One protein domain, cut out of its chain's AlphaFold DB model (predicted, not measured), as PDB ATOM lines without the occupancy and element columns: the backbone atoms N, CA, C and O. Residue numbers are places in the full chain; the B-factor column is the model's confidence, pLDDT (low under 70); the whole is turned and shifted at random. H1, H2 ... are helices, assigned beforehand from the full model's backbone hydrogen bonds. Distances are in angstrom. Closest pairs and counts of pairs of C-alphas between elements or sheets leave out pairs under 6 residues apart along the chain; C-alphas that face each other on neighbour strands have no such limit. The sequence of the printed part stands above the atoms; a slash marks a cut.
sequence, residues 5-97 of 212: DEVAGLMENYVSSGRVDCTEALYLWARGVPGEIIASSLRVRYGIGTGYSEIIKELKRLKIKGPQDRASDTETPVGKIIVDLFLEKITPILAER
ATOM      1  N   ASP A   5      44.153   0.206  46.150       95.25
ATOM      2  CA  ASP A   5      44.418  -0.158  47.547       95.25
ATOM      3  C   ASP A   5      43.266  -0.952  48.185       95.25
ATOM      4  O   ASP A   5      43.506  -1.893  48.940       95.25
ATOM      5  N   GLU A   6      42.013  -0.652  47.836       96.00
ATOM      6  CA  GLU A   6      40.844  -1.427  48.274       96.00
ATOM      7  C   GLU A   6      40.832  -2.846  47.675       96.00
ATOM      8  O   GLU A   6      40.469  -3.809  48.355       96.00
ATOM      9  N   VAL A   7      41.247  -2.993  46.410       94.88
ATOM     10  CA  VAL A   7      41.372  -4.303  45.743       94.88
ATOM     11  C   VAL A   7      42.525  -5.104  46.348       94.88
ATOM     12  O   VAL A   7      42.359  -6.289  46.643       94.88
ATOM     13  N   ALA A   8      43.676  -4.464  46.557       94.62
ATOM     14  CA  ALA A   8      44.840  -5.088  47.172       94.62
ATOM     15  C   ALA A   8      44.540  -5.528  48.610       94.62
ATOM     16  O   ALA A   8      44.771  -6.687  48.964       94.62
ATOM     17  N   GLY A   9      43.912  -4.649  49.394       95.19
ATOM     18  CA  GLY A   9      43.506  -4.923  50.769       95.19
ATOM     19  C   GLY A   9      42.563  -6.122  50.888       95.19
ATOM     20  O   GLY A   9      42.662  -6.886  51.846       95.19
ATOM     21  N   LEU A  10      41.691  -6.363  49.900       95.25
ATOM     22  CA  LEU A  10      40.861  -7.573  49.870       95.25
ATOM     23  C   LEU A  10      41.715  -8.851  49.826       95.25
ATOM     24  O   LEU A  10      41.472  -9.773  50.605       95.25
ATOM     25  N   MET A  11      42.714  -8.906  48.939       93.31
ATOM     26  CA  MET A  11      43.621 -10.055  48.848       93.31
ATOM     27  C   MET A  11      44.445 -10.202  50.130       93.31
ATOM     28  O   MET A  11      44.511 -11.295  50.695       93.31
ATOM     29  N   GLU A  12      45.035  -9.109  50.618       92.88
ATOM     30  CA  GLU A  12      45.872  -9.098  51.824       92.88
ATOM     31  C   GLU A  12      45.118  -9.581  53.065       92.88
ATOM     32  O   GLU A  12      45.668 -10.342  53.864       92.88
ATOM     33  N   ASN A  13      43.841  -9.219  53.198       94.62
ATOM     34  CA  ASN A  13      42.988  -9.702  54.280       94.62
ATOM     35  C   ASN A  13      42.803 -11.224  54.229       94.62
ATOM     36  O   ASN A  13      42.858 -11.889  55.268       94.62
ATOM     37  N   TYR A  14      42.618 -11.807  53.041       94.62
ATOM     38  CA  TYR A  14      42.516 -13.263  52.902       94.62
ATOM     39  C   TYR A  14      43.845 -13.971  53.165       94.62
ATOM     40  O   TYR A  14      43.852 -15.000  53.840       94.62
ATOM     41  N   VAL A  15      44.962 -13.405  52.696       89.75
ATOM     42  CA  VAL A  15      46.306 -13.933  52.986       89.75
ATOM     43  C   VAL A  15      46.540 -13.951  54.499       89.75
ATOM     44  O   VAL A  15      46.843 -14.996  55.073       89.75
ATOM     45  N   SER A  16      46.320 -12.812  55.159       89.81
ATOM     46  CA  SER A  16      46.592 -12.622  56.591       89.81
ATOM     47  C   SER A  16      45.688 -13.466  57.492       89.81
ATOM     48  O   SER A  16      46.086 -13.849  58.586       89.81
ATOM     49  N   SER A  17      44.475 -13.787  57.034       89.25
ATOM     50  CA  SER A  17      43.533 -14.656  57.754       89.25
ATOM     51  C   SER A  17      43.691 -16.147  57.427       89.25
ATOM     52  O   SER A  17      42.892 -16.961  57.893       89.25
ATOM     53  N   GLY A  18      44.695 -16.528  56.626       88.19
ATOM     54  CA  GLY A  18      44.927 -17.921  56.229       88.19
ATOM     55  C   GLY A  18      43.841 -18.495  55.311       88.19
ATOM     56  O   GLY A  18      43.733 -19.712  55.156       88.19
ATOM     57  N   ARG A  19      43.025 -17.640  54.686       91.56
ATOM     58  CA  ARG A  19      41.924 -18.014  53.785       91.56
ATOM     59  C   ARG A  19      42.431 -18.277  52.373       91.56
ATOM     60  O   ARG A  19      42.061 -17.595  51.415       91.56
ATOM     61  N   VAL A  20      43.292 -19.289  52.241       90.62
ATOM     62  CA  VAL A  20      43.903 -19.663  50.953       90.62
ATOM     63  C   VAL A  20      42.827 -20.030  49.920       90.62
ATOM     64  O   VAL A  20      42.948 -19.677  48.747       90.62
ATOM     65  N   ASP A  21      41.716 -20.625  50.365       93.12
ATOM     66  CA  ASP A  21      40.542 -20.915  49.538       93.12
ATOM     67  C   ASP A  21      39.969 -19.660  48.859       93.12
ATOM     68  O   ASP A  21      39.671 -19.691  47.667       93.12
ATOM     69  N   CYS A  22      39.860 -18.543  49.585       96.12
ATOM     70  CA  CYS A  22      39.418 -17.261  49.036       96.12
ATOM     71  C   CYS A  22      40.461 -16.640  48.105       96.12
ATOM     72  O   CYS A  22      40.090 -16.132  47.048       96.12
ATOM     73  N   THR A  23      41.751 -16.704  48.449       94.94
ATOM     74  CA  THR A  23      42.815 -16.150  47.589       94.94
ATOM     75  C   THR A  23      42.864 -16.845  46.226       94.94
ATOM     76  O   THR A  23      42.877 -16.179  45.192       94.94
ATOM     77  N   GLU A  24      42.790 -18.182  46.200       94.88
ATOM     78  CA  GLU A  24      42.710 -18.951  44.956       94.88
ATOM     79  C   GLU A  24      41.408 -18.678  44.200       94.88
ATOM     80  O   GLU A  24      41.430 -18.526  42.979       94.88
ATOM     81  N   ALA A  25      40.274 -18.574  44.904       97.00
ATOM     82  CA  ALA A  25      38.996 -18.238  44.279       97.00
ATOM     83  C   ALA A  25      39.054 -16.888  43.555       97.00
ATOM     84  O   ALA A  25      38.585 -16.771  42.422       97.00
ATOM     85  N   LEU A  26      39.636 -15.882  44.212       97.50
ATOM     86  CA  LEU A  26      39.773 -14.528  43.691       97.50
ATOM     87  C   LEU A  26      40.704 -14.502  42.472       97.50
ATOM     88  O   LEU A  26      40.360 -13.892  41.463       97.50
ATOM     89  N   TYR A  27      41.822 -15.229  42.527       96.31
ATOM     90  CA  TYR A  27      42.744 -15.398  41.399       96.31
ATOM     91  C   TYR A  27      42.087 -16.066  40.182       96.31
ATOM     92  O   TYR A  27      42.213 -15.579  39.057       96.31
ATOM     93  N   LEU A  28      41.350 -17.160  40.386       95.94
ATOM     94  CA  LEU A  28      40.655 -17.844  39.293       95.94
ATOM     95  C   LEU A  28      39.539 -16.971  38.704       95.94
ATOM     96  O   LEU A  28      39.396 -16.893  37.483       95.94
ATOM     97  N   TRP A  29      38.787 -16.265  39.553       97.69
ATOM     98  CA  TRP A  29      37.772 -15.308  39.111       97.69
ATOM     99  C   TRP A  29      38.391 -14.165  38.296       97.69
ATOM    100  O   TRP A  29      37.874 -13.817  37.234       97.69
ATOM    101  N   ALA A  30      39.535 -13.634  38.736       97.00
ATOM    102  CA  ALA A  30      40.258 -12.575  38.036       97.00
ATOM    103  C   ALA A  30      40.696 -12.988  36.622       97.00
ATOM    104  O   ALA A  30      40.749 -12.159  35.716       97.00
ATOM    105  N   ARG A  31      40.940 -14.286  36.415       94.62
ATOM    106  CA  ARG A  31      41.255 -14.889  35.112       94.62
ATOM    107  C   ARG A  31      40.027 -15.281  34.286       94.62
ATOM    108  O   ARG A  31      40.179 -15.884  33.226       94.62
ATOM    109  N   GLY A  32      38.823 -14.956  34.754       93.94
ATOM    110  CA  GLY A  32      37.573 -15.234  34.049       93.94
ATOM    111  C   GLY A  32      37.123 -16.695  34.114       93.94
ATOM    112  O   GLY A  32      36.344 -17.123  33.267       93.94
ATOM    113  N   VAL A  33      37.601 -17.474  35.090       94.69
ATOM    114  CA  VAL A  33      37.155 -18.864  35.260       94.69
ATOM    115  C   VAL A  33      35.694 -18.886  35.744       94.69
ATOM    116  O   VAL A  33      35.360 -18.162  36.687       94.69
ATOM    117  N   PRO A  34      34.816 -19.718  35.150       94.50
ATOM    118  CA  PRO A  34      33.429 -19.848  35.590       94.50
ATOM    119  C   PRO A  34      33.296 -20.276  37.057       94.50
ATOM    120  O   PRO A  34      34.020 -21.150  37.545       94.50
ATOM    121  N   GLY A  35      32.345 -19.672  37.770       94.62
ATOM    122  CA  GLY A  35      32.202 -19.814  39.221       94.62
ATOM    123  C   GLY A  35      31.952 -21.245  39.701       94.62
ATOM    124  O   GLY A  35      32.458 -21.654  40.745       94.62
ATOM    125  N   GLU A  36      31.212 -22.032  38.927       94.75
ATOM    126  CA  GLU A  36      30.954 -23.448  39.180       94.75
ATOM    127  C   GLU A  36      32.232 -24.293  39.110       94.75
ATOM    128  O   GLU A  36      32.428 -25.193  39.933       94.75
ATOM    129  N   ILE A  37      33.143 -23.956  38.192       94.81
ATOM    130  CA  ILE A  37      34.438 -24.628  38.049       94.81
ATOM    131  C   ILE A  37      35.357 -24.232  39.208       94.81
ATOM    132  O   ILE A  37      36.023 -25.100  39.784       94.81
ATOM    133  N   ILE A  38      35.349 -22.953  39.606       96.12
ATOM    134  CA  ILE A  38      36.080 -22.474  40.789       96.12
ATOM    135  C   ILE A  38      35.611 -23.243  42.028       96.12
ATOM    136  O   ILE A  38      36.414 -23.902  42.686       96.12
ATOM    137  N   ALA A  39      34.309 -23.227  42.323       95.06
ATOM    138  CA  ALA A  39      33.753 -23.881  43.506       95.06
ATOM    139  C   ALA A  39      34.032 -25.395  43.533       95.06
ATOM    140  O   ALA A  39      34.319 -25.951  44.597       95.06
ATOM    141  N   SER A  40      33.981 -26.060  42.373       94.06
ATOM    142  CA  SER A  40      34.344 -27.476  42.235       94.06
ATOM    143  C   SER A  40      35.817 -27.723  42.578       94.06
ATOM    144  O   SER A  40      36.126 -28.588  43.400       94.06
ATOM    145  N   SER A  41      36.724 -26.917  42.020       94.00
ATOM    146  CA  SER A  41      38.173 -27.047  42.230       94.00
ATOM    147  C   SER A  41      38.557 -26.809  43.692       94.00
ATOM    148  O   SER A  41      39.317 -27.588  44.272       94.00
ATOM    149  N   LEU A  42      37.955 -25.798  44.328       94.44
ATOM    150  CA  LEU A  42      38.148 -25.521  45.753       94.44
ATOM    151  C   LEU A  42      37.661 -26.682  46.625       94.44
ATOM    152  O   LEU A  42      38.376 -27.099  47.533       94.44
ATOM    153  N   ARG A  43      36.501 -27.278  46.314       94.19
ATOM    154  CA  ARG A  43      35.984 -28.433  47.064       94.19
ATOM    155  C   ARG A  43      36.937 -29.626  47.004       94.19
ATOM    156  O   ARG A  43      37.103 -30.311  48.007       94.19
ATOM    157  N   VAL A  44      37.582 -29.865  45.863       93.38
ATOM    158  CA  VAL A  44      38.590 -30.931  45.734       93.38
ATOM    159  C   VAL A  44      39.853 -30.609  46.543       93.38
ATOM    160  O   VAL A  44      40.368 -31.486  47.238       93.38
ATOM    161  N   ARG A  45      40.340 -29.363  46.487       92.56
ATOM    162  CA  ARG A  45      41.575 -28.916  47.164       92.56
ATOM    163  C   ARG A  45      41.447 -28.780  48.678       92.56
ATOM    164  O   ARG A  45      42.390 -29.092  49.403       92.56
ATOM    165  N   TYR A  46      40.310 -28.287  49.143       89.94
ATOM    166  CA  TYR A  46      40.109 -27.810  50.512       89.94
ATOM    167  C   TYR A  46      38.977 -28.529  51.249       89.94
ATOM    168  O   TYR A  46      38.770 -28.292  52.432       89.94
ATOM    169  N   GLY A  47      38.205 -29.377  50.564       89.81
ATOM    170  CA  GLY A  47      36.984 -29.983  51.111       89.81
ATOM    171  C   GLY A  47      35.780 -29.034  51.135       89.81
ATOM    172  O   GLY A  47      34.645 -29.490  51.265       89.81
ATOM    173  N   ILE A  48      35.997 -27.730  50.944       88.44
ATOM    174  CA  ILE A  48      34.972 -26.683  50.972       88.44
ATOM    175  C   ILE A  48      35.013 -25.837  49.695       88.44
ATOM    176  O   ILE A  48      36.069 -25.619  49.112       88.44
ATOM    177  N   GLY A  49      33.846 -25.367  49.247       84.38
ATOM    178  CA  GLY A  49      33.704 -24.515  48.056       84.38
ATOM    179  C   GLY A  49      33.188 -23.104  48.355       84.38
ATOM    180  O   GLY A  49      32.817 -22.382  47.432       84.38
ATOM    181  N   THR A  50      33.097 -22.718  49.632       91.94
ATOM    182  CA  THR A  50      32.472 -21.456  50.066       91.94
ATOM    183  C   THR A  50      33.301 -20.225  49.725       91.94
ATOM    184  O   THR A  50      32.704 -19.166  49.520       91.94
ATOM    185  N   GLY A  51      34.623 -20.367  49.559       93.56
ATOM    186  CA  GLY A  51      35.526 -19.266  49.213       93.56
ATOM    187  C   GLY A  51      35.065 -18.455  47.998       93.56
ATOM    188  O   GLY A  51      35.062 -17.228  48.052       93.56
ATOM    189  N   TYR A  52      34.538 -19.103  46.950       96.56
ATOM    190  CA  TYR A  52      33.969 -18.390  45.796       96.56
ATOM    191  C   TYR A  52      32.755 -17.519  46.166       96.56
ATOM    192  O   TYR A  52      32.640 -16.370  45.750       96.56
ATOM    193  N   SER A  53      31.836 -18.038  46.981       96.31
ATOM    194  CA  SER A  53      30.662 -17.262  47.401       96.31
ATOM    195  C   SER A  53      31.034 -16.063  48.279       96.31
ATOM    196  O   SER A  53      30.340 -15.046  48.254       96.31
ATOM    197  N   GLU A  54      32.122 -16.174  49.041       96.69
ATOM    198  CA  GLU A  54      32.636 -15.105  49.893       96.69
ATOM    199  C   GLU A  54      33.279 -13.995  49.067       96.69
ATOM    200  O   GLU A  54      32.866 -12.843  49.201       96.69
ATOM    201  N   ILE A  55      34.184 -14.331  48.140       97.56
ATOM    202  CA  ILE A  55      34.842 -13.312  47.307       97.56
ATOM    203  C   ILE A  55      33.829 -12.553  46.446       97.56
ATOM    204  O   ILE A  55      33.930 -11.339  46.309       97.56
ATOM    205  N   ILE A  56      32.771 -13.210  45.955       97.50
ATOM    206  CA  ILE A  56      31.712 -12.529  45.193       97.50
ATOM    207  C   ILE A  56      30.932 -11.520  46.052       97.50
ATOM    208  O   ILE A  56      30.495 -10.489  45.537       97.50
ATOM    209  N   LYS A  57      30.735 -11.781  47.352       97.06
ATOM    210  CA  LYS A  57      30.090 -10.813  48.257       97.06
ATOM    211  C   LYS A  57      30.969  -9.581  48.451       97.06
ATOM    212  O   LYS A  57      30.450  -8.469  48.365       97.06
ATOM    213  N   GLU A  58      32.268  -9.769  48.663       97.12
ATOM    214  CA  GLU A  58      33.207  -8.656  48.844       97.12
ATOM    215  C   GLU A  58      33.394  -7.846  47.553       97.12
ATOM    216  O   GLU A  58      33.262  -6.623  47.575       97.12
ATOM    217  N   LEU A  59      33.553  -8.501  46.398       97.00
ATOM    218  CA  LEU A  59      33.625  -7.824  45.096       97.00
ATOM    219  C   LEU A  59      32.380  -6.960  44.830       97.00
ATOM    220  O   LEU A  59      32.493  -5.811  44.401       97.00
ATOM    221  N   LYS A  60      31.181  -7.460  45.169       96.56
ATOM    222  CA  LYS A  60      29.935  -6.679  45.075       96.56
ATOM    223  C   LYS A  60      29.927  -5.464  46.002       96.56
ATOM    224  O   LYS A  60      29.455  -4.407  45.584       96.56
ATOM    225  N   ARG A  61      30.443  -5.584  47.231       96.19
ATOM    226  CA  ARG A  61      30.569  -4.449  48.168       96.19
ATOM    227  C   ARG A  61      31.498  -3.370  47.617       96.19
ATOM    228  O   ARG A  61      31.149  -2.194  47.668       96.19
ATOM    229  N   LEU A  62      32.597  -3.785  46.992       95.62
ATOM    230  CA  LEU A  62      33.539  -2.910  46.285       95.62
ATOM    231  C   LEU A  62      32.999  -2.379  44.942       95.62
ATOM    232  O   LEU A  62      33.648  -1.576  44.268       95.62
ATOM    233  N   LYS A  63      31.778  -2.774  44.551       95.88
ATOM    234  CA  LYS A  63      31.131  -2.418  43.277       95.88
ATOM    235  C   LYS A  63      31.939  -2.868  42.051       95.88
ATOM    236  O   LYS A  63      31.861  -2.222  41.009       95.88
ATOM    237  N   ILE A  64      32.674  -3.970  42.183       96.44
ATOM    238  CA  ILE A  64      33.403  -4.638  41.105       96.44
ATOM    239  C   ILE A  64      32.468  -5.685  40.494       96.44
ATOM    240  O   ILE A  64      31.991  -6.600  41.170       96.44
ATOM    241  N   LYS A  65      32.171  -5.528  39.208       93.94
ATOM    242  CA  LYS A  65      31.309  -6.408  38.412       93.94
ATOM    243  C   LYS A  65      32.115  -7.452  37.654       93.94
ATOM    244  O   LYS A  65      31.614  -8.554  37.442       93.94
ATOM    245  N   GLY A  66      33.334  -7.113  37.246       95.00
ATOM    246  CA  GLY A  66      34.167  -8.001  36.447       95.00
ATOM    247  C   GLY A  66      35.658  -7.704  36.564       95.00
ATOM    248  O   GLY A  66      36.046  -6.623  37.003       95.00
ATOM    249  N   PRO A  67      36.510  -8.646  36.129       95.69
ATOM    250  CA  PRO A  67      37.962  -8.477  36.170       95.69
ATOM    251  C   PRO A  67      38.477  -7.365  35.245       95.69
ATOM    252  O   PRO A  67      39.587  -6.877  35.438       95.69
ATOM    253  N   GLN A  68      37.681  -6.961  34.253       96.06
ATOM    254  CA  GLN A  68      38.006  -5.875  33.324       96.06
ATOM    255  C   GLN A  68      37.634  -4.486  33.859       96.06
ATOM    256  O   GLN A  68      37.977  -3.484  33.230       96.06
ATOM    257  N   ASP A  69      36.938  -4.409  35.000       96.00
ATOM    258  CA  ASP A  69      36.697  -3.128  35.659       96.00
ATOM    259  C   ASP A  69      38.040  -2.500  36.039       96.00
ATOM    260  O   ASP A  69      38.994  -3.201  36.383       96.00
ATOM    261  N   ARG A  70      38.122  -1.173  35.963       95.81
ATOM    262  CA  ARG A  70      39.351  -0.428  36.242       95.81
ATOM    263  C   ARG A  70      39.302   0.187  37.633       95.81
ATOM    264  O   ARG A  70      38.269   0.732  38.030       95.81
ATOM    265  N   ALA A  71      40.420   0.107  38.350       94.69
ATOM    266  CA  ALA A  71      40.608   0.842  39.592       94.69
ATOM    267  C   ALA A  71      40.444   2.347  39.337       94.69
ATOM    268  O   ALA A  71      40.873   2.870  38.309       94.69
ATOM    269  N   SER A  72      39.772   3.037  40.256       93.69
ATOM    270  CA  SER A  72      39.364   4.432  40.054       93.69
ATOM    271  C   SER A  72      40.511   5.445  40.079       93.69
ATOM    272  O   SER A  72      40.347   6.537  39.544       93.69
ATOM    273  N   ASP A  73      41.645   5.096  40.685       93.75
ATOM    274  CA  ASP A  73      42.811   5.962  40.860       93.75
ATOM    275  C   ASP A  73      43.965   5.660  39.896       93.75
ATOM    276  O   ASP A  73      44.679   6.583  39.511       93.75
ATOM    277  N   THR A  74      44.135   4.407  39.468       92.75
ATOM    278  CA  THR A  74      45.243   4.003  38.577       92.75
ATOM    279  C   THR A  74      44.800   3.594  37.175       92.75
ATOM    280  O   THR A  74      45.635   3.372  36.303       92.75
ATOM    281  N   GLU A  75      43.491   3.460  36.952       93.06
ATOM    282  CA  GLU A  75      42.898   2.864  35.750       93.06
ATOM    283  C   GLU A  75      43.367   1.424  35.454       93.06
ATOM    284  O   GLU A  75      43.040   0.872  34.397       93.06
ATOM    285  N   THR A  76      44.093   0.777  36.369       95.12
ATOM    286  CA  THR A  76      44.577  -0.597  36.204       95.12
ATOM    287  C   THR A  76      43.398  -1.576  36.247       95.12
ATOM    288  O   THR A  76      42.530  -1.450  37.118       95.12
ATOM    289  N   PRO A  77      43.325  -2.573  35.342       96.88
ATOM    290  CA  PRO A  77      42.312  -3.620  35.427       96.88
ATOM    291  C   PRO A  77      42.387  -4.380  36.758       96.88
ATOM    292  O   PRO A  77      43.449  -4.871  37.142       96.88
ATOM    293  N   VAL A  78      41.249  -4.540  37.430       96.44
ATOM    294  CA  VAL A  78      41.133  -5.236  38.723       96.44
ATOM    295  C   VAL A  78      41.695  -6.655  38.653       96.44
ATOM    296  O   VAL A  78      42.411  -7.089  39.555       96.44
ATOM    297  N   GLY A  79      41.409  -7.379  37.569       96.12
ATOM    298  CA  GLY A  79      41.916  -8.734  37.372       96.12
ATOM    299  C   GLY A  79      43.443  -8.788  37.337       96.12
ATOM    300  O   GLY A  79      44.026  -9.725  37.875       96.12
ATOM    301  N   LYS A  80      44.095  -7.759  36.778       95.75
ATOM    302  CA  LYS A  80      45.557  -7.657  36.758       95.75
ATOM    303  C   LYS A  80      46.120  -7.460  38.165       95.75
ATOM    304  O   LYS A  80      46.987  -8.225  38.559       95.75
ATOM    305  N   ILE A  81      45.567  -6.518  38.934       96.19
ATOM    306  CA  ILE A  81      45.980  -6.259  40.327       96.19
ATOM    307  C   ILE A  81      45.927  -7.555  41.149       96.19
ATOM    308  O   ILE A  81      46.887  -7.924  41.821       96.19
ATOM    309  N   ILE A  82      44.813  -8.287  41.050       96.38
ATOM    310  CA  ILE A  82      44.615  -9.553  41.764       96.38
ATOM    311  C   ILE A  82      45.633 -10.613  41.332       96.38
ATOM    312  O   ILE A  82      46.186 -11.304  42.187       96.38
ATOM    313  N   VAL A  83      45.851 -10.780  40.023       94.31
ATOM    314  CA  VAL A  83      46.789 -11.781  39.494       94.31
ATOM    315  C   VAL A  83      48.212 -11.475  39.944       94.31
ATOM    316  O   VAL A  83      48.872 -12.376  40.456       94.31
ATOM    317  N   ASP A  84      48.654 -10.227  39.825       93.25
ATOM    318  CA  ASP A  84      50.010  -9.816  40.193       93.25
ATOM    319  C   ASP A  84      50.255 -10.034  41.699       93.25
ATOM    320  O   ASP A  84      51.248 -10.651  42.091       93.25
ATOM    321  N   LEU A  85      49.296  -9.650  42.552       93.62
ATOM    322  CA  LEU A  85      49.377  -9.875  44.000       93.62
ATOM    323  C   LEU A  85      49.343 -11.355  44.380       93.62
ATOM    324  O   LEU A  85      50.070 -11.779  45.279       93.62
ATOM    325  N   PHE A  86      48.508 -12.154  43.715       93.31
ATOM    326  CA  PHE A  86      48.472 -13.596  43.945       93.31
ATOM    327  C   PHE A  86      49.828 -14.222  43.615       93.31
ATOM    328  O   PHE A  86      50.354 -15.022  44.396       93.31
ATOM    329  N   LEU A  87      50.403 -13.832  42.475       89.12
ATOM    330  CA  LEU A  87      51.693 -14.335  42.038       89.12
ATOM    331  C   LEU A  87      52.803 -13.965  43.026       89.12
ATOM    332  O   LEU A  87      53.593 -14.842  43.370       89.12
ATOM    333  N   GLU A  88      52.813 -12.731  43.537       88.81
ATOM    334  CA  GLU A  88      53.796 -12.275  44.528       88.81
ATOM    335  C   GLU A  88      53.626 -12.963  45.895       88.81
ATOM    336  O   GLU A  88      54.601 -13.434  46.477       88.81
ATOM    337  N   LYS A  89      52.403 -13.000  46.437       87.62
ATOM    338  CA  LYS A  89      52.171 -13.337  47.854       87.62
ATOM    339  C   LYS A  89      51.812 -14.797  48.102       87.62
ATOM    340  O   LYS A  89      52.167 -15.342  49.142       87.62
ATOM    341  N   ILE A  90      51.065 -15.420  47.192       88.00
ATOM    342  CA  ILE A  90      50.448 -16.735  47.430       88.00
ATOM    343  C   ILE A  90      51.221 -17.862  46.764       88.00
ATOM    344  O   ILE A  90      51.253 -18.981  47.275       88.00
ATOM    345  N   THR A  91      51.895 -17.579  45.655       85.25
ATOM    346  CA  THR A  91      52.669 -18.594  44.940       85.25
ATOM    347  C   THR A  91      53.706 -19.317  45.802       85.25
ATOM    348  O   THR A  91      53.745 -20.544  45.710       85.25
ATOM    349  N   PRO A  92      54.491 -18.650  46.676       84.62
ATOM    350  CA  PRO A  92      55.414 -19.355  47.573       84.62
ATOM    351  C   PRO A  92      54.700 -20.345  48.511       84.62
ATOM    352  O   PRO A  92      55.141 -21.480  48.674       84.62
ATOM    353  N   ILE A  93      53.534 -19.964  49.039       86.19
ATOM    354  CA  ILE A  93      52.723 -20.809  49.931       86.19
ATOM    355  C   ILE A  93      52.207 -22.045  49.177       86.19
ATOM    356  O   ILE A  93      52.256 -23.174  49.673       86.19
ATOM    357  N   LEU A  94      51.716 -21.855  47.948       87.31
ATOM    358  CA  LEU A  94      51.260 -22.969  47.115       87.31
ATOM    359  C   LEU A  94      52.412 -23.852  46.651       87.31
ATOM    360  O   LEU A  94      52.228 -25.062  46.535       87.31
ATOM    361  N   ALA A  95      53.591 -23.276  46.430       87.56
ATOM    362  CA  ALA A  95      54.779 -24.023  46.069       87.56
ATOM    363  C   ALA A  95      55.159 -25.034  47.155       87.56
ATOM    364  O   ALA A  95      55.280 -26.227  46.869       87.56
ATOM    365  N   GLU A  96      55.253 -24.593  48.408       85.50
ATOM    366  CA  GLU A  96      55.516 -25.480  49.547       85.50
ATOM    367  C   GLU A  96      54.458 -26.578  49.675       85.50
ATOM    368  O   GLU A  96      54.781 -27.750  49.901       85.50
ATOM    369  N   ARG A  97      53.184 -26.224  49.467       86.50
ATOM    370  CA  ARG A  97      52.080 -27.184  49.509       86.50
ATOM    371  C   ARG A  97      52.164 -28.227  48.398       86.50
ATOM    372  O   ARG A  97      51.889 -29.401  48.663       86.50
TER     373      ARG A  97
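Overview. This is residues 5 to 97 of the 212 residues of an uncharacterized protein of Candidatus Methanomethylia archaeon (UniProt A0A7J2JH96). Helix H2 forms the core, with H1, H3, H4 and H5 packed round it, while H6 follows H5 at one edge. The printed part has 93 residues with six named helices, H1 to H6 in chain order, and no named strand: all helix, compact, radius of gyration of the C-alphas 12.4 A, spans 37 by 26 by 20 A.

Along the chain. H1, residues 5 to 16, begins at C-alpha 5 (44.418, -0.158, 47.547) and measures 15.6 A. H2 is residues 20 to 30, 15.2 A; H3, 35 to 46, 15.9 A; H4, 50 to 61, 17.2 A; H5, 78 to 89, 16.5 A. H6, 91 to 97, 9.7 A, ends at C-alpha 97 (52.080, -27.184, 49.509).

Arrangement. H2, the hub, touches H5 at a steep tilt of 38 degrees, closest C-alphas Ala 30 and Gly 79, 4.2 A. H1, H2 and H5 form an up and down bundle, each running against the one before. H2 and H3 form a hairpin. Every helix has its O i to N i+4 pairs within hydrogen-bond range.

Size, cuts and confidence. Uncut; link 62 to 77 is long; no printed residue is under 70 in pLDDT.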